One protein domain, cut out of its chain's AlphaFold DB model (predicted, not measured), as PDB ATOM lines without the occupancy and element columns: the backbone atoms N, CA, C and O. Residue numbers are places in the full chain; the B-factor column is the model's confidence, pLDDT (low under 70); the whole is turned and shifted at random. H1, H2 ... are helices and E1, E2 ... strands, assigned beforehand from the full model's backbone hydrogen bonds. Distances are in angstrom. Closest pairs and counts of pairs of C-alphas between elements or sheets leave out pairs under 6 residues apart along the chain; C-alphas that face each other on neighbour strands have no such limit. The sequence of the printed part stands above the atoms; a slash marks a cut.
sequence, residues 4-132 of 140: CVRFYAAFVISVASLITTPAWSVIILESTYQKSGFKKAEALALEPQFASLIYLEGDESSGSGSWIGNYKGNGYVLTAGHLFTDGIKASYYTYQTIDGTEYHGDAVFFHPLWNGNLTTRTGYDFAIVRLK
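AT A GLANCE: This is residues 4 to 132 of the 140 residues of the protein "Peptidase S1 domain-containing protein" of Legionella feeleii (UniProt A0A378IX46). A closed barrel of six strands, E1 to E6, makes the body, with the short helix H4 on its outside and an arm leading away from it at the start of the printed part. Residues 4 to 20, nearly all of them helix H1, stick out; a long link then runs to H2, and H3 brings the backbone back towards the barrel. The printed part has 129 residues, with four named helices and six named strands in the order H1 H2 H3 E1 E2 E3 H4 E4 E5 E6, a mixed class of helices and strands. Round the ring run E1 E2 E3 E6 E5 E4 and back to E1, each neighbour pair antiparallel. The whole is loose, with a radius of gyration of the C-alphas of 19.3 A, and spans 65 by 46 by 31 A.

HOW THE PARTS SIT: H1, residues 4 to 18, is apart from H2, residues 30 to 36. H2 and H3, residues 39 to 45, meet only through their link, and neither is on the barrel. E1, residues 53 to 57, and E2, residues 63 to 71, form a hairpin, with N 54 and O 65 at 2.8 A. E2 bends by 58 degrees at residue 68 and forms a hairpin with E3, residues 74 to 79, with N 66 and O 78 at 2.9 A; E1 E2 E3 is a meander, each strand the antiparallel neighbour of the one before. H4, residues 81 to 84, is on the barrel, outside it, at a height over the sheet of 5.5 A. E4, residues 94 to 96, closes the ring beside E1, with N 55 and O 96 at 2.8 A. E5, residues 102 to 110, bends by 66 degrees at residue 106; its pairing is staggered, with E4 over residues 102 to 104, where N 103 and O 95 are 2.8 A apart, and with E6, residues 127 to 131, over 105 to 110, where N 109 and O 128 are 2.8 A apart. E4 E5 E6 is a second meander. E6 also neighbours E3, with N 77 and O 129 at 2.9 A. Every O i to N i+4 pair is within hydrogen-bond range in H2 and H3, and 7 of 11 in H1; H4 is too short for such a pair.

IN THESE COORDINATES: H1 begins at C-alpha 4, (-23.292, -67.477, 18.748), and is 24.0 A long. E1 begins at C-alpha 53, (-49.489, -33.709, 5.352). E2 measures 22.8 A, E5 22.6 A and E3 16.1 A. E6 ends at C-alpha 131, (-56.635, -32.816, 17.608).

THE WHOLE: The two C-alphas farthest apart, those of Cys 4 and Asp 86, are 65.2 A apart. Without residues 4 to 20, the body spans 43 by 36 by 31 A. The printed part has no cut. The links H1 to H2 and E5 to E6 are long. Residues 4 to 28 and residue 121 have pLDDT under 70.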
ATOM      1  N   CYS A   4     -23.640 -68.134  20.024       48.88
ATOM      2  CA  CYS A   4     -23.292 -67.477  18.748       48.88
ATOM      3  C   CYS A   4     -24.502 -66.934  17.974       48.88
ATOM      4  O   CYS A   4     -24.380 -65.938  17.272       48.88
ATOM      5  N   VAL A   5     -25.680 -67.549  18.120       50.56
ATOM      6  CA  VAL A   5     -26.888 -67.150  17.372       50.56
ATOM      7  C   VAL A   5     -27.463 -65.824  17.891       50.56
ATOM      8  O   VAL A   5     -28.010 -65.038  17.122       50.56
ATOM      9  N   ARG A   6     -27.290 -65.528  19.187       46.22
ATOM     10  CA  ARG A   6     -27.809 -64.298  19.812       46.22
ATOM     11  C   ARG A   6     -27.019 -63.046  19.425       46.22
ATOM     12  O   ARG A   6     -27.613 -61.981  19.310       46.22
ATOM     13  N   PHE A   7     -25.719 -63.178  19.168       44.84
ATOM     14  CA  PHE A   7     -24.885 -62.053  18.731       44.84
ATOM     15  C   PHE A   7     -25.145 -61.653  17.272       44.84
ATOM     16  O   PHE A   7     -25.150 -60.466  16.963       44.84
ATOM     17  N   TYR A   8     -25.445 -62.614  16.392       45.47
ATOM     18  CA  TYR A   8     -25.796 -62.315  14.997       45.47
ATOM     19  C   TYR A   8     -27.132 -61.576  14.867       45.47
ATOM     20  O   TYR A   8     -27.233 -60.625  14.097       45.47
ATOM     21  N   ALA A   9     -28.141 -61.963  15.652       48.59
ATOM     22  CA  ALA A   9     -29.446 -61.304  15.623       48.59
ATOM     23  C   ALA A   9     -29.376 -59.839  16.096       48.59
ATOM     24  O   ALA A   9     -30.019 -58.974  15.508       48.59
ATOM     25  N   ALA A  10     -28.553 -59.543  17.108       47.50
ATOM     26  CA  ALA A  10     -28.367 -58.176  17.597       47.50
ATOM     27  C   ALA A  10     -27.626 -57.279  16.586       47.50
ATOM     28  O   ALA A  10     -27.965 -56.108  16.444       47.50
ATOM     29  N   PHE A  11     -26.661 -57.829  15.837       46.62
ATOM     30  CA  PHE A  11     -25.903 -57.069  14.840       46.62
ATOM     31  C   PHE A  11     -26.748 -56.701  13.607       46.62
ATOM     32  O   PHE A  11     -26.643 -55.588  13.101       46.62
ATOM     33  N   VAL A  12     -27.640 -57.593  13.156       50.09
ATOM     34  CA  VAL A  12     -28.536 -57.324  12.013       50.09
ATOM     35  C   VAL A  12     -29.575 -56.244  12.346       50.09
ATOM     36  O   VAL A  12     -29.890 -55.418  11.493       50.09
ATOM     37  N   ILE A  13     -30.060 -56.194  13.591       49.28
ATOM     38  CA  ILE A  13     -31.052 -55.195  14.023       49.28
ATOM     39  C   ILE A  13     -30.429 -53.793  14.130       49.28
ATOM     40  O   ILE A  13     -31.072 -52.824  13.739       49.28
ATOM     41  N   SER A  14     -29.169 -53.665  14.569       45.44
ATOM     42  CA  SER A  14     -28.493 -52.356  14.654       45.44
ATOM     43  C   SER A  14     -28.100 -51.752  13.301       45.44
ATOM     44  O   SER A  14     -27.957 -50.535  13.213       45.44
ATOM     45  N   VAL A  15     -27.940 -52.552  12.239       47.50
ATOM     46  CA  VAL A  15     -27.612 -52.031  10.895       47.50
ATOM     47  C   VAL A  15     -28.860 -51.518  10.159       47.50
ATOM     48  O   VAL A  15     -28.762 -50.587   9.365       47.50
ATOM     49  N   ALA A  16     -30.049 -52.052  10.459       49.38
ATOM     50  CA  ALA A  16     -31.300 -51.636   9.818       49.38
ATOM     51  C   ALA A  16     -31.815 -50.252  10.271       49.38
ATOM     52  O   ALA A  16     -32.675 -49.672   9.616       49.38
ATOM     53  N   SER A  17     -31.292 -49.696  11.369       47.06
ATOM     54  CA  SER A  17     -31.767 -48.430  11.958       47.06
ATOM     55  C   SER A  17     -31.139 -47.165  11.352       47.06
ATOM     56  O   SER A  17     -31.406 -46.067  11.833       47.06
ATOM     57  N   LEU A  18     -30.292 -47.295  10.326       45.53
ATOM     58  CA  LEU A  18     -29.552 -46.182   9.709       45.53
ATOM     59  C   LEU A  18     -30.058 -45.808   8.309       45.53
ATOM     60  O   LEU A  18     -29.331 -45.199   7.526       45.53
ATOM     61  N   ILE A  19     -31.309 -46.135   7.975       51.62
ATOM     62  CA  ILE A  19     -31.940 -45.604   6.763       51.62
ATOM     63  C   ILE A  19     -32.369 -44.165   7.063       51.62
ATOM     64  O   ILE A  19     -33.502 -43.892   7.443       51.62
ATOM     65  N   THR A  20     -31.438 -43.224   6.925       50.88
ATOM     66  CA  THR A  20     -31.779 -41.804   6.850       50.88
ATOM     67  C   THR A  20     -32.508 -41.588   5.529       50.88
ATOM     68  O   THR A  20     -31.873 -41.572   4.471       50.88
ATOM     69  N   THR A  21     -33.832 -41.464   5.554       55.56
ATOM     70  CA  THR A  21     -34.575 -41.043   4.364       55.56
ATOM     71  C   THR A  21     -34.211 -39.589   4.080       55.56
ATOM     72  O   THR A  21     -34.396 -38.740   4.959       55.56
ATOM     73  N   PRO A  22     -33.660 -39.263   2.904       49.50
ATOM     74  CA  PRO A  22     -33.398 -37.877   2.574       49.50
ATOM     75  C   PRO A  22     -34.735 -37.128   2.504       49.50
ATOM     76  O   PRO A  22     -35.628 -37.503   1.749       49.50
ATOM     77  N   ALA A  23     -34.881 -36.075   3.309       48.41
ATOM     78  CA  ALA A  23     -36.017 -35.168   3.223       48.41
ATOM     79  C   ALA A  23     -35.854 -34.315   1.958       48.41
ATOM     80  O   ALA A  23     -35.202 -33.270   1.964       48.41
ATOM     81  N   TRP A  24     -36.374 -34.808   0.836       49.53
ATOM     82  CA  TRP A  24     -36.401 -34.065  -0.417       49.53
ATOM     83  C   TRP A  24     -37.586 -33.105  -0.420       49.53
ATOM     84  O   TRP A  24     -38.741 -33.518  -0.377       49.53
ATOM     85  N   SER A  25     -37.299 -31.808  -0.498       49.72
ATOM     86  CA  SER A  25     -38.303 -30.804  -0.836       49.72
ATOM     87  C   SER A  25     -38.649 -30.914  -2.319       49.72
ATOM     88  O   SER A  25     -37.755 -30.901  -3.168       49.72
ATOM     89  N   VAL A  26     -39.938 -30.972  -2.638       59.66
ATOM     90  CA  VAL A  26     -40.427 -30.991  -4.017       59.66
ATOM     91  C   VAL A  26     -40.783 -29.567  -4.419       59.66
ATOM     92  O   VAL A  26     -41.684 -28.964  -3.846       59.66
ATOM     93  N   ILE A  27     -40.071 -29.027  -5.406       62.94
ATOM     94  CA  ILE A  27     -40.386 -27.732  -6.014       62.94
ATOM     95  C   ILE A  27     -40.888 -28.001  -7.427       62.94
ATOM     96  O   ILE A  27     -40.153 -28.531  -8.260       62.94
ATOM     97  N   ILE A  28     -42.136 -27.629  -7.706       66.31
ATOM     98  CA  ILE A  28     -42.715 -27.713  -9.048       66.31
ATOM     99  C   ILE A  28     -42.715 -26.306  -9.628       66.31
ATOM    100  O   ILE A  28     -43.411 -25.421  -9.141       66.31
ATOM    101  N   LEU A  29     -41.902 -26.092 -10.660       73.81
ATOM    102  CA  LEU A  29     -41.881 -24.821 -11.377       73.81
ATOM    103  C   LEU A  29     -43.099 -24.724 -12.298       73.81
ATOM    104  O   LEU A  29     -43.473 -25.707 -12.938       73.81
ATOM    105  N   GLU A  30     -43.644 -23.517 -12.453       74.44
ATOM    106  CA  GLU A  30     -44.749 -23.226 -13.379       74.44
ATOM    107  C   GLU A  30     -44.448 -23.728 -14.804       74.44
ATOM    108  O   GLU A  30     -45.276 -24.361 -15.450       74.44
ATOM    109  N   SER A  31     -43.214 -23.548 -15.280       77.94
ATOM    110  CA  SER A  31     -42.788 -24.037 -16.598       77.94
ATOM    111  C   SER A  31     -42.789 -25.568 -16.707       77.94
ATOM    112  O   SER A  31     -43.067 -26.118 -17.774       77.94
ATOM    113  N   THR A  32     -42.494 -26.274 -15.611       72.44
ATOM    114  CA  THR A  32     -42.583 -27.737 -15.535       72.44
ATOM    115  C   THR A  32     -44.039 -28.190 -15.533       72.44
ATOM    116  O   THR A  32     -44.366 -29.148 -16.241       72.44
ATOM    117  N   TYR A  33     -44.911 -27.482 -14.813       74.19
ATOM    118  CA  TYR A  33     -46.354 -27.711 -14.822       74.19
ATOM    119  C   TYR A  33     -46.941 -27.553 -16.232       74.19
ATOM    120  O   TYR A  33     -47.500 -28.514 -16.762       74.19
ATOM    121  N   GLN A  34     -46.720 -26.411 -16.888       77.81
ATOM    122  CA  GLN A  34     -47.256 -26.120 -18.227       77.81
ATOM    123  C   GLN A  34     -46.861 -27.175 -19.272       77.81
ATOM    124  O   GLN A  34     -47.602 -27.448 -20.214       77.81
ATOM    125  N   LYS A  35     -45.694 -27.807 -19.103       81.06
ATOM    126  CA  LYS A  35     -45.189 -28.833 -20.022       81.06
ATOM    127  C   LYS A  35     -45.694 -30.248 -19.718       81.06
ATOM    128  O   LYS A  35     -45.782 -31.061 -20.636       81.06
ATOM    129  N   SER A  36     -45.951 -30.569 -18.450       77.12
ATOM    130  CA  SER A  36     -46.093 -31.964 -17.983       77.12
ATOM    131  C   SER A  36     -47.440 -32.273 -17.325       77.12
ATOM    132  O   SER A  36     -47.743 -33.448 -17.108       77.12
ATOM    133  N   GLY A  37     -48.222 -31.246 -16.984       77.56
ATOM    134  CA  GLY A  37     -49.410 -31.359 -16.139       77.56
ATOM    135  C   GLY A  37     -49.094 -31.792 -14.700       77.56
ATOM    136  O   GLY A  37     -47.932 -31.930 -14.311       77.56
ATOM    137  N   PHE A  38     -50.141 -32.030 -13.904       75.19
ATOM    138  CA  PHE A  38     -50.012 -32.360 -12.478       75.19
ATOM    139  C   PHE A  38     -49.803 -33.843 -12.172       75.19
ATOM    140  O   PHE A  38     -49.318 -34.149 -11.094       75.19
ATOM    141  N   LYS A  39     -50.042 -34.773 -13.107       81.06
ATOM    142  CA  LYS A  39     -50.034 -36.221 -12.799       81.06
ATOM    143  C   LYS A  39     -48.798 -36.721 -12.049       81.06
ATOM    144  O   LYS A  39     -48.912 -37.545 -11.151       81.06
ATOM    145  N   LYS A  40     -47.602 -36.252 -12.422       79.38
ATOM    146  CA  LYS A  40     -46.359 -36.650 -11.734       79.38
ATOM    147  C   LYS A  40     -46.246 -36.039 -10.338       79.38
ATOM    148  O   LYS A  40     -45.713 -36.680  -9.445       79.38
ATOM    149  N   ALA A  41     -46.724 -34.811 -10.175       77.12
ATOM    150  CA  ALA A  41     -46.760 -34.117  -8.898       77.12
ATOM    151  C   ALA A  41     -47.806 -34.720  -7.956       77.12
ATOM    152  O   ALA A  41     -47.510 -34.923  -6.790       77.12
ATOM    153  N   GLU A  42     -48.986 -35.058  -8.476       77.62
ATOM    154  CA  GLU A  42     -50.039 -35.774  -7.753       77.62
ATOM    155  C   GLU A  42     -49.527 -37.132  -7.276       77.62
ATOM    156  O   GLU A  42     -49.619 -37.434  -6.093       77.62
ATOM    157  N   ALA A  43     -48.902 -37.917  -8.163       82.75
ATOM    158  CA  ALA A  43     -48.298 -39.192  -7.780       82.75
ATOM    159  C   ALA A  43     -47.234 -39.021  -6.686       82.75
ATOM    160  O   ALA A  43     -47.214 -39.783  -5.729       82.75
ATOM    161  N   LEU A  44     -46.390 -37.992  -6.802       80.88
ATOM    162  CA  LEU A  44     -45.366 -37.691  -5.807       80.88
ATOM    163  C   LEU A  44     -45.961 -37.238  -4.470       80.88
ATOM    164  O   LEU A  44     -45.455 -37.638  -3.433       80.88
ATOM    165  N   ALA A  45     -47.028 -36.438  -4.478       78.94
ATOM    166  CA  ALA A  45     -47.715 -36.000  -3.264       78.94
ATOM    167  C   ALA A  45     -48.352 -37.169  -2.499       78.94
ATOM    168  O   ALA A  45     -48.506 -37.077  -1.288       78.94
ATOM    169  N   LEU A  46     -48.672 -38.268  -3.191       82.88
ATOM    170  CA  LEU A  46     -49.200 -39.502  -2.606       82.88
ATOM    171  C   LEU A  46     -48.107 -40.456  -2.085       82.88
ATOM    172  O   LEU A  46     -48.435 -41.515  -1.549       82.88
ATOM    173  N   GLU A  47     -46.819 -40.124  -2.233       85.00
ATOM    174  CA  GLU A  47     -45.736 -40.969  -1.718       85.00
ATOM    175  C   GLU A  47     -45.721 -40.991  -0.177       85.00
ATOM    176  O   GLU A  47     -45.990 -39.967   0.460       85.00
ATOM    177  N   PRO A  48     -45.321 -42.112   0.460       85.12
ATOM    178  CA  PRO A  48     -45.406 -42.285   1.915       85.12
ATOM    179  C   PRO A  48     -44.709 -41.200   2.745       85.12
ATOM    180  O   PRO A  48     -45.135 -40.889   3.853       85.12
ATOM    181  N   GLN A  49     -43.653 -40.586   2.208       84.31
ATOM    182  CA  GLN A  49     -42.926 -39.489   2.859       84.31
ATOM    183  C   GLN A  49     -43.770 -38.217   3.074       84.31
ATOM    184  O   GLN A  49     -43.379 -37.361   3.865       84.31
ATOM    185  N   PHE A  50     -44.900 -38.085   2.373       87.19
ATOM    186  CA  PHE A  50     -45.843 -36.972   2.496       87.19
ATOM    187  C   PHE A  50     -47.125 -37.354   3.243       87.19
ATOM    188  O   PHE A  50     -47.993 -36.501   3.413       87.19
ATOM    189  N   ALA A  51     -47.241 -38.589   3.746       89.75
ATOM    190  CA  ALA A  51     -48.436 -39.061   4.454       89.75
ATOM    191  C   ALA A  51     -48.773 -38.231   5.706       89.75
ATOM    192  O   ALA A  51     -49.920 -38.196   6.138       89.75
ATOM    193  N   SER A  52     -47.796 -37.517   6.272       93.75
ATOM    194  CA  SER A  52     -48.016 -36.626   7.410       93.75
ATOM    195  C   SER A  52     -48.665 -35.288   7.040       93.75
ATOM    196  O   SER A  52     -48.917 -34.492   7.942       93.75
ATOM    197  N   LEU A  53     -48.859 -34.967   5.757       93.88
ATOM    198  CA  LEU A  53     -49.489 -33.709   5.352       93.88
ATOM    199  C   LEU A  53     -50.966 -33.697   5.755       93.88
ATOM    200  O   LEU A  53     -51.707 -34.641   5.498       93.88
ATOM    201  N   ILE A  54     -51.374 -32.592   6.368       96.25
ATOM    202  CA  ILE A  54     -52.741 -32.326   6.798       96.25
ATOM    203  C   ILE A  54     -53.228 -31.080   6.068       96.25
ATOM    204  O   ILE A  54     -52.600 -30.020   6.146       96.25
ATOM    205  N   TYR A  55     -54.356 -31.194   5.381       95.94
ATOM    206  CA  TYR A  55     -55.086 -30.050   4.859       95.94
ATOM    207  C   TYR A  55     -55.978 -29.468   5.961       95.94
ATOM    208  O   TYR A  55     -56.628 -30.208   6.694       95.94
ATOM    209  N   LEU A  56     -55.963 -28.144   6.121       97.69
ATOM    210  CA  LEU A  56     -56.842 -27.437   7.049       97.69
ATOM    211  C   LEU A  56     -57.919 -26.748   6.218       97.69
ATOM    212  O   LEU A  56     -57.652 -25.717   5.598       97.69
ATOM    213  N   GLU A  57     -59.117 -27.317   6.209       96.62
ATOM    214  CA  GLU A  57     -60.281 -26.754   5.534       96.62
ATOM    215  C   GLU A  57     -61.047 -25.847   6.496       96.62
ATOM    216  O   GLU A  57     -61.359 -26.249   7.614       96.62
ATOM    217  N   GLY A  58     -61.335 -24.621   6.075       93.12
ATOM    218  CA  GLY A  58     -62.132 -23.656   6.824       93.12
ATOM    219  C   GLY A  58     -62.930 -22.780   5.863       93.12
ATOM    220  O   GLY A  58     -62.559 -22.644   4.696       93.12
ATOM    221  N   ASP A  59     -64.016 -22.187   6.357       87.06
ATOM    222  CA  ASP A  59     -64.994 -21.475   5.520       87.06
ATOM    223  C   ASP A  59     -64.415 -20.226   4.832       87.06
ATOM    224  O   ASP A  59     -64.705 -19.951   3.669       87.06
ATOM    225  N   GLU A  60     -63.599 -19.451   5.554       85.31
ATOM    226  CA  GLU A  60     -63.036 -18.179   5.067       85.31
ATOM    227  C   GLU A  60     -61.569 -18.292   4.636       85.31
ATOM    228  O   GLU A  60     -61.083 -17.504   3.823       85.31
ATOM    229  N   SER A  61     -60.849 -19.273   5.176       88.38
ATOM    230  CA  SER A  61     -59.450 -19.524   4.854       88.38
ATOM    231  C   SER A  61     -59.126 -21.001   4.967       88.38
ATOM    232  O   SER A  61     -59.671 -21.699   5.817       88.38
ATOM    233  N   SER A  62     -58.177 -21.456   4.156       94.12
ATOM    234  CA  SER A  62     -57.608 -22.796   4.253       94.12
ATOM    235  C   SER A  62     -56.107 -22.726   4.488       94.12
ATOM    236  O   SER A  62     -55.455 -21.725   4.185       94.12
ATOM    237  N   GLY A  63     -55.548 -23.815   4.997       95.06
ATOM    238  CA  GLY A  63     -54.126 -23.920   5.266       95.06
ATOM    239  C   GLY A  63     -53.603 -25.332   5.086       95.06
ATOM    240  O   GLY A  63     -54.293 -26.239   4.624       95.06
ATOM    241  N   SER A  64     -52.350 -25.513   5.472       96.12
ATOM    242  CA  SER A  64     -51.729 -26.829   5.550       96.12
ATOM    243  C   SER A  64     -50.965 -26.959   6.857       96.12
ATOM    244  O   SER A  64     -50.597 -25.972   7.503       96.12
ATOM    245  N   GLY A  65     -50.748 -28.196   7.264       96.50
ATOM    246  CA  GLY A  65     -49.912 -28.539   8.392       96.50
ATOM    247  C   GLY A  65     -49.278 -29.901   8.191       96.50
ATOM    248  O   GLY A  65     -49.559 -30.606   7.223       96.50
ATOM    249  N   SER A  66     -48.432 -30.271   9.138       96.62
ATOM    250  CA  SER A  66     -47.840 -31.599   9.204       96.62
ATOM    251  C   SER A  66     -48.196 -32.231  10.535       96.62
ATOM    252  O   SER A  66     -47.971 -31.632  11.588       96.62
ATOM    253  N   TRP A  67     -48.725 -33.446  10.511       97.12
ATOM    254  CA  TRP A  67     -48.821 -34.270  11.703       97.12
ATOM    255  C   TRP A  67     -47.415 -34.564  12.241       97.12
ATOM    256  O   TRP A  67     -46.536 -35.014  11.512       97.12
ATOM    257  N   ILE A  68     -47.204 -34.282  13.526       96.69
ATOM    258  CA  ILE A  68     -45.908 -34.431  14.210       96.69
ATOM    259  C   ILE A  68     -45.936 -35.497  15.313       96.69
ATOM    260  O   ILE A  68     -44.973 -35.639  16.067       96.69
ATOM    261  N   GLY A  69     -47.033 -36.247  15.425       96.25
ATOM    262  CA  GLY A  69     -47.153 -37.384  16.330       96.25
ATOM    263  C   GLY A  69     -48.404 -37.367  17.202       96.25
ATOM    264  O   GLY A  69     -49.179 -36.410  17.239       96.25
ATOM    265  N   ASN A  70     -48.591 -38.470  17.925       97.69
ATOM    266  CA  ASN A  70     -49.673 -38.642  18.887       97.69
ATOM    267  C   ASN A  70     -49.123 -38.620  20.316       97.69
ATOM    268  O   ASN A  70     -48.128 -39.278  20.620       97.69
ATOM    269  N   TYR A  71     -49.808 -37.932  21.225       97.44
ATOM    270  CA  TYR A  71     -49.483 -37.939  22.650       97.44
ATOM    271  C   TYR A  71     -50.749 -37.928  23.508       97.44
ATOM    272  O   TYR A  71     -51.653 -37.119  23.305       97.44
ATOM    273  N   LYS A  72     -50.808 -38.841  24.489       96.69
ATOM    274  CA  LYS A  72     -51.947 -39.011  25.414       96.69
ATOM    275  C   LYS A  72     -53.306 -39.074  24.695       96.69
ATOM    276  O   LYS A  72     -54.240 -38.378  25.073       96.69
ATOM    277  N   GLY A  73     -53.399 -39.889  23.644       96.94
ATOM    278  CA  GLY A  73     -54.646 -40.120  22.901       96.94
ATOM    279  C   GLY A  73     -55.036 -39.032  21.896       96.94
ATOM    280  O   GLY A  73     -56.079 -39.166  21.272       96.94
ATOM    281  N   ASN A  74     -54.207 -38.002  21.714       98.50
ATOM    282  CA  ASN A  74     -54.471 -36.874  20.822       98.50
ATOM    283  C   ASN A  74     -53.385 -36.773  19.746       98.50
ATOM    284  O   ASN A  74     -52.215 -37.037  20.042       98.50
ATOM    285  N   GLY A  75     -53.754 -36.372  18.533       98.19
ATOM    286  CA  GLY A  75     -52.831 -35.999  17.464       98.19
ATOM    287  C   GLY A  75     -52.367 -34.549  17.579       98.19
ATOM    288  O   GLY A  75     -53.067 -33.707  18.141       98.19
ATOM    289  N   TYR A  76     -51.180 -34.259  17.050       98.44
ATOM    290  CA  TYR A  76     -50.598 -32.919  17.043       98.44
ATOM    291  C   TYR A  76     -50.167 -32.538  15.632       98.44
ATOM    292  O   TYR A  76     -49.519 -33.328  14.946       98.44
ATOM    293  N   VAL A  77     -50.518 -31.324  15.216       98.38
ATOM    294  CA  VAL A  77     -50.253 -30.799  13.873       98.38
ATOM    295  C   VAL A  77     -49.447 -29.511  13.990       98.38
ATOM    296  O   VAL A  77     -49.886 -28.569  14.644       98.38
ATOM    297  N   LEU A  78     -48.275 -29.460  13.360       98.19
ATOM    298  CA  LEU A  78     -47.496 -28.236  13.181       98.19
ATOM    299  C   LEU A  78     -48.039 -27.464  11.977       98.19
ATOM    300  O   LEU A  78     -48.198 -28.032  10.901       98.19
ATOM    301  N   THR A  79     -48.300 -26.175  12.144       97.56
ATOM    302  CA  THR A  79     -48.842 -25.312  11.087       97.56
ATOM    303  C   THR A  79     -48.442 -23.849  11.324       97.56
ATOM    304  O   THR A  79     -47.683 -23.549  12.249       97.56
ATOM    305  N   ALA A  80     -48.925 -22.932  10.488       95.19
ATOM    306  CA  ALA A  80     -48.704 -21.502  10.637       95.19
ATOM    307  C   ALA A  80     -49.567 -20.910  11.764       95.19
ATOM    308  O   ALA A  80     -50.715 -21.304  11.973       95.19
ATOM    309  N   GLY A  81     -49.017 -19.931  12.484       93.94
ATOM    310  CA  GLY A  81     -49.732 -19.241  13.559       93.94
ATOM    311  C   GLY A  81     -50.812 -18.301  13.026       93.94
ATOM    312  O   GLY A  81     -51.863 -18.152  13.647       93.94
ATOM    313  N   HIS A  82     -50.593 -17.702  11.855       92.94
ATOM    314  CA  HIS A  82     -51.530 -16.760  11.246       92.94
ATOM    315  C   HIS A  82     -52.892 -17.352  10.870       92.94
ATOM    316  O   HIS A  82     -53.816 -16.590  10.617       92.94
ATOM    317  N   LEU A  83     -53.042 -18.680  10.845       93.75
ATOM    318  CA  LEU A  83     -54.339 -19.322  10.607       93.75
ATOM    319  C   LEU A  83     -55.322 -19.132  11.774       93.75
ATOM    320  O   LEU A  83     -56.514 -19.377  11.616       93.75
ATOM    321  N   PHE A  84     -54.845 -18.709  12.947       93.19
ATOM    322  CA  PHE A  84     -55.631 -18.660  14.185       93.19
ATOM    323  C   PHE A  84     -55.677 -17.253  14.809       93.19
ATOM    324  O   PHE A  84     -55.641 -17.104  16.033       93.19
ATOM    325  N   THR A  85     -55.702 -16.200  13.989       84.50
ATOM    326  CA  THR A  85     -55.879 -14.814  14.462       84.50
ATOM    327  C   THR A  85     -57.329 -14.526  14.873       84.50
ATOM    328  O   THR A  85     -58.224 -15.286  14.536       84.50
ATOM    329  N   ASP A  86     -57.570 -13.445  15.623       79.69
ATOM    330  CA  ASP A  86     -58.898 -12.873  15.922       79.69
ATOM    331  C   ASP A  86     -60.033 -13.874  16.201       79.69
ATOM    332  O   ASP A  86     -61.020 -13.977  15.480       79.69
ATOM    333  N   GLY A  87     -59.915 -14.610  17.307       82.25
ATOM    334  CA  GLY A  87     -60.994 -15.475  17.793       82.25
ATOM    335  C   GLY A  87     -61.190 -16.772  17.002       82.25
ATOM    336  O   GLY A  87     -62.012 -17.593  17.420       82.25
ATOM    337  N   ILE A  88     -60.412 -16.998  15.939       90.19
ATOM    338  CA  ILE A  88     -60.372 -18.264  15.209       90.19
ATOM    339  C   ILE A  88     -59.731 -19.336  16.095       90.19
ATOM    340  O   ILE A  88     -58.614 -19.199  16.597       90.19
ATOM    341  N   LYS A  89     -60.471 -20.422  16.319       94.12
ATOM    342  CA  LYS A  89     -60.062 -21.537  17.184       94.12
ATOM    343  C   LYS A  89     -59.663 -22.739  16.344       94.12
ATOM    344  O   LYS A  89     -60.068 -22.863  15.197       94.12
ATOM    345  N   ALA A  90     -58.978 -23.696  16.966       97.00
ATOM    346  CA  ALA A  90     -58.706 -24.995  16.351       97.00
ATOM    347  C   ALA A  90     -59.980 -25.663  15.794       97.00
ATOM    348  O   ALA A  90     -59.952 -26.280  14.744       97.00
ATOM    349  N   SER A  91     -61.123 -25.495  16.461       96.56
ATOM    350  CA  SER A  91     -62.393 -26.097  16.041       96.56
ATOM    351  C   SER A  91     -63.042 -25.456  14.808       96.56
ATOM    352  O   SER A  91     -64.116 -25.900  14.423       96.56
ATOM    353  N   TYR A  92     -62.469 -24.381  14.260       95.75
ATOM    354  CA  TYR A  92     -62.991 -23.699  13.067       95.75
ATOM    355  C   TYR A  92     -62.484 -24.344  11.774       95.75
ATOM    356  O   TYR A  92     -62.963 -23.999  10.702       95.75
ATOM    357  N   TYR A  93     -61.531 -25.270  11.888       97.44
ATOM    358  CA  TYR A  93     -61.008 -26.030  10.768       97.44
ATOM    359  C   TYR A  93     -61.378 -27.506  10.890       97.44
ATOM    360  O   TYR A  93     -61.391 -28.077  11.991       97.44
ATOM    361  N   THR A  94     -61.590 -28.131   9.740       97.94
ATOM    362  CA  THR A  94     -61.496 -29.580   9.574       97.94
ATOM    363  C   THR A  94     -60.075 -29.922   9.140       97.94
ATOM    364  O   THR A  94     -59.499 -29.268   8.273       97.94
ATOM    365  N   TYR A  95     -59.481 -30.926   9.778       97.56
ATOM    366  CA  TYR A  95     -58.105 -31.351   9.536       97.56
ATOM    367  C   TYR A  95     -58.146 -32.663   8.766       97.56
ATOM    368  O   TYR A  95     -58.507 -33.685   9.342       97.56
ATOM    369  N   GLN A  96     -57.806 -32.635   7.485       96.06
ATOM    370  CA  GLN A  96     -57.941 -33.779   6.589       96.06
ATOM    371  C   GLN A  96     -56.576 -34.374   6.272       96.06
ATOM    372  O   GLN A  96     -55.657 -33.659   5.862       96.06
ATOM    373  N   THR A  97     -56.430 -35.679   6.462       92.75
ATOM    374  CA  THR A  97     -55.280 -36.425   5.939       92.75
ATOM    375  C   THR A  97     -55.437 -36.662   4.441       92.75
ATOM    376  O   THR A  97     -56.480 -36.400   3.839       92.75
ATOM    377  N   ILE A  98     -54.374 -37.160   3.811       86.75
ATOM    378  CA  ILE A  98     -54.327 -37.349   2.359       86.75
ATOM    379  C   ILE A  98     -55.341 -38.375   1.829       86.75
ATOM    380  O   ILE A  98     -55.705 -38.318   0.656       86.75
ATOM    381  N   ASP A  99     -55.805 -39.300   2.674       85.31
ATOM    382  CA  ASP A  99     -56.840 -40.278   2.324       85.31
ATOM    383  C   ASP A  99     -58.274 -39.751   2.535       85.31
ATOM    384  O   ASP A  99     -59.242 -40.446   2.223       85.31
ATOM    385  N   GLY A 100     -58.403 -38.506   3.011       88.88
ATOM    386  CA  GLY A 100     -59.668 -37.839   3.295       88.88
ATOM    387  C   GLY A 100     -60.203 -38.075   4.708       88.88
ATOM    388  O   GLY A 100     -61.311 -37.626   4.999       88.88
ATOM    389  N   THR A 101     -59.465 -38.754   5.594       93.88
ATOM    390  CA  THR A 101     -59.884 -38.902   6.992       93.88
ATOM    391  C   THR A 101     -59.899 -37.545   7.686       93.88
ATOM    392  O   THR A 101     -58.912 -36.807   7.690       93.88
ATOM    393  N   GLU A 102     -61.033 -37.223   8.302       96.31
ATOM    394  CA  GLU A 102     -61.250 -35.941   8.957       96.31
ATOM    395  C   GLU A 102     -60.992 -36.014  10.460       96.31
ATOM    396  O   GLU A 102     -61.424 -36.930  11.160       96.31
ATOM    397  N   TYR A 103     -60.344 -34.974  10.970       97.88
ATOM    398  CA  TYR A 103     -60.097 -34.756  12.383       97.88
ATOM    399  C   TYR A 103     -60.541 -33.348  12.785       97.88
ATOM    400  O   TYR A 103     -60.646 -32.431  11.968       97.88
ATOM    401  N   HIS A 104     -60.747 -33.152  14.087       97.88
ATOM    402  CA  HIS A 104     -61.130 -31.857  14.645       97.88
ATOM    403  C   HIS A 104     -60.162 -31.403  15.728       97.88
ATOM    404  O   HIS A 104     -59.796 -32.171  16.621       97.88
ATOM    405  N   GLY A 105     -59.803 -30.123  15.678       97.56
ATOM    406  CA  GLY A 105     -58.957 -29.478  16.671       97.56
ATOM    407  C   GLY A 105     -59.709 -29.070  17.941       97.56
ATOM    408  O   GLY A 105     -60.903 -28.756  17.906       97.56
ATOM    409  N   ASP A 106     -59.006 -29.047  19.074       97.06
ATOM    410  CA  ASP A 106     -59.540 -28.570  20.360       97.06
ATOM    411  C   ASP A 106     -58.657 -27.526  21.064       97.06
ATOM    412  O   ASP A 106     -59.147 -26.795  21.927       97.06
ATOM    413  N   ALA A 107     -57.383 -27.406  20.683       97.81
ATOM    414  CA  ALA A 107     -56.462 -26.417  21.235       97.81
ATOM    415  C   ALA A 107     -55.417 -25.962  20.208       97.81
ATOM    416  O   ALA A 107     -55.018 -26.726  19.330       97.81
ATOM    417  N   VAL A 108     -54.942 -24.723  20.370       97.50
ATOM    418  CA  VAL A 108     -53.828 -24.137  19.609       97.50
ATOM    419  C   VAL A 108     -52.756 -23.677  20.593       97.50
ATOM    420  O   VAL A 108     -53.054 -22.984  21.566       97.50
ATOM    421  N   PHE A 109     -51.507 -24.046  20.332       97.06
ATOM    422  CA  PHE A 109     -50.329 -23.628  21.080       97.06
ATOM    423  C   PHE A 109     -49.465 -22.760  20.173       97.06
ATOM    424  O   PHE A 109     -48.823 -23.257  19.248       97.06
ATOM    425  N   PHE A 110     -49.454 -21.459  20.431       94.94
ATOM    426  CA  PHE A 110     -48.619 -20.520  19.690       94.94
ATOM    427  C   PHE A 110     -47.189 -20.515  20.210       94.94
ATOM    428  O   PHE A 110     -46.939 -20.751  21.397       94.94
ATOM    429  N   HIS A 111     -46.248 -20.159  19.337       92.94
ATOM    430  CA  HIS A 111     -44.934 -19.754  19.809       92.94
ATOM    431  C   HIS A 111     -45.059 -18.545  20.764       92.94
ATOM    432  O   HIS A 111     -45.758 -17.591  20.420       92.94
ATOM    433  N   PRO A 112     -44.364 -18.505  21.921       92.50
ATOM    434  CA  PRO A 112     -44.511 -17.416  22.899       92.50
ATOM    435  C   PRO A 112     -44.165 -16.016  22.375       92.50
ATOM    436  O   PRO A 112     -44.578 -15.020  22.959       92.50
ATOM    437  N   LEU A 113     -43.381 -15.939  21.295       91.88
ATOM    438  CA  LEU A 113     -42.995 -14.682  20.643       91.88
ATOM    439  C   LEU A 113     -43.854 -14.346  19.410       91.88
ATOM    440  O   LEU A 113     -43.584 -13.352  18.735       91.88
ATOM    441  N   TRP A 114     -44.869 -15.157  19.093       90.56
ATOM    442  CA  TRP A 114     -45.849 -14.807  18.067       90.56
ATOM    443  C   TRP A 114     -46.743 -13.678  18.574       90.56
ATOM    444  O   TRP A 114     -47.387 -13.801  19.613       90.56
ATOM    445  N   ASN A 115     -46.782 -12.569  17.840       86.81
ATOM    446  CA  ASN A 115     -47.508 -11.361  18.237       86.81
ATOM    447  C   ASN A 115     -48.810 -11.146  17.443       86.81
ATOM    448  O   ASN A 115     -49.410 -10.080  17.557       86.81
ATOM    449  N   GLY A 116     -49.212 -12.108  16.606       86.44
ATOM    450  CA  GLY A 116     -50.407 -12.014  15.762       86.44
ATOM    451  C   GLY A 116     -50.282 -11.071  14.561       86.44
ATOM    452  O   GLY A 116     -51.236 -10.927  13.803       86.44
ATOM    453  N   ASN A 117     -49.133 -10.418  14.353       83.81
ATOM    454  CA  ASN A 117     -48.973  -9.452  13.272       83.81
ATOM    455  C   ASN A 117     -48.547 -10.134  11.963       83.81
ATOM    456  O   ASN A 117     -47.397 -10.533  11.791       83.81
ATOM    457  N   LEU A 118     -49.461 -10.148  10.993       80.88
ATOM    458  CA  LEU A 118     -49.277 -10.757   9.670       80.88
ATOM    459  C   LEU A 118     -48.228 -10.059   8.787       80.88
ATOM    460  O   LEU A 118     -47.713 -10.646   7.836       80.88
ATOM    461  N   THR A 119     -47.912  -8.798   9.084       80.00
ATOM    462  CA  THR A 119     -46.976  -7.979   8.297       80.00
ATOM    463  C   THR A 119     -45.534  -8.103   8.777       80.00
ATOM    464  O   THR A 119     -44.602  -7.913   7.997       80.00
ATOM    465  N   THR A 120     -45.321  -8.446  10.051       75.88
ATOM    466  CA  THR A 120     -43.975  -8.520  10.625       75.88
ATOM    467  C   THR A 120     -43.440  -9.944  10.506       75.88
ATOM    468  O   THR A 120     -43.890 -10.856  11.192       75.88
ATOM    469  N   ARG A 121     -42.437 -10.150   9.647       68.12
ATOM    470  CA  ARG A 121     -41.796 -11.458   9.428       68.12
ATOM    471  C   ARG A 121     -40.756 -11.756  10.515       68.12
ATOM    472  O   ARG A 121     -39.559 -11.769  10.256       68.12
ATOM    473  N   THR A 122     -41.219 -11.969  11.743       76.00
ATOM    474  CA  THR A 122     -40.357 -12.245  12.911       76.00
ATOM    475  C   THR A 122     -39.812 -13.676  12.957       76.00
ATOM    476  O   THR A 122     -38.908 -13.952  13.738       76.00
ATOM    477  N   GLY A 123     -40.360 -14.584  12.141       82.12
ATOM    478  CA  GLY A 123     -40.031 -16.015  12.160       82.12
ATOM    479  C   GLY A 123     -40.807 -16.826  13.204       82.12
ATOM    480  O   GLY A 123     -40.605 -18.031  13.302       82.12
ATOM    481  N   TYR A 124     -41.716 -16.200  13.958       92.50
ATOM    482  CA  TYR A 124     -42.534 -16.865  14.983       92.50
ATOM    483  C   TYR A 124     -43.936 -17.251  14.499       92.50
ATOM    484  O   TYR A 124     -44.808 -17.541  15.310       92.50
ATOM    485  N   ASP A 125     -44.161 -17.237  13.186       93.19
ATOM    486  CA  ASP A 125     -45.441 -17.577  12.562       93.19
ATOM    487  C   ASP A 125     -45.620 -19.098  12.463       93.19
ATOM    488  O   ASP A 125     -45.636 -19.691  11.386       93.19
ATOM    489  N   PHE A 126     -45.703 -19.741  13.623       94.44
ATOM    490  CA  PHE A 126     -46.007 -21.158  13.733       94.44
ATOM    491  C   PHE A 126     -46.798 -21.453  15.002       94.44
ATOM    492  O   PHE A 126     -46.680 -20.776  16.031       94.44
ATOM    493  N   ALA A 127     -47.607 -22.498  14.916       96.25
ATOM    494  CA  ALA A 127     -48.410 -23.012  16.005       96.25
ATOM    495  C   ALA A 127     -48.476 -24.539  15.940       96.25
ATOM    496  O   ALA A 127     -48.294 -25.152  14.886       96.25
ATOM    497  N   ILE A 128     -48.763 -25.146  17.085       98.31
ATOM    498  CA  ILE A 128     -49.129 -26.555  17.176       98.31
ATOM    499  C   ILE A 128     -50.614 -26.627  17.501       98.31
ATOM    500  O   ILE A 128     -51.064 -26.054  18.489       98.31
ATOM    501  N   VAL A 129     -51.374 -27.358  16.700       98.56
ATOM    502  CA  VAL A 129     -52.762 -27.703  16.996       98.56
ATOM    503  C   VAL A 129     -52.800 -29.065  17.666       98.56
ATOM    504  O   VAL A 129     -52.104 -29.985  17.237       98.56
ATOM    505  N   ARG A 130     -53.643 -29.212  18.688       98.62
ATOM    506  CA  ARG A 130     -54.047 -30.523  19.198       98.62
ATOM    507  C   ARG A 130     -55.390 -30.924  18.602       98.62
ATOM    508  O   ARG A 130     -56.340 -30.140  18.613       98.62
ATOM    509  N   LEU A 131     -55.436 -32.147  18.094       98.62
ATOM    510  CA  LEU A 131     -56.635 -32.816  17.608       98.62
ATOM    511  C   LEU A 131     -57.286 -33.590  18.754       98.62
ATOM    512  O   LEU A 131     -56.582 -34.110  19.615       98.62
ATOM    513  N   LYS A 132     -58.616 -33.710  18.734       98.25
ATOM    514  CA  LYS A 132     -59.394 -34.445  19.751       98.25
ATOM    515  C   LYS A 132     -59.041 -35.931  19.837       98.25
ATOM    516  O   LYS A 132     -59.298 -36.571  20.853       98.25
TER     517      LYS A 132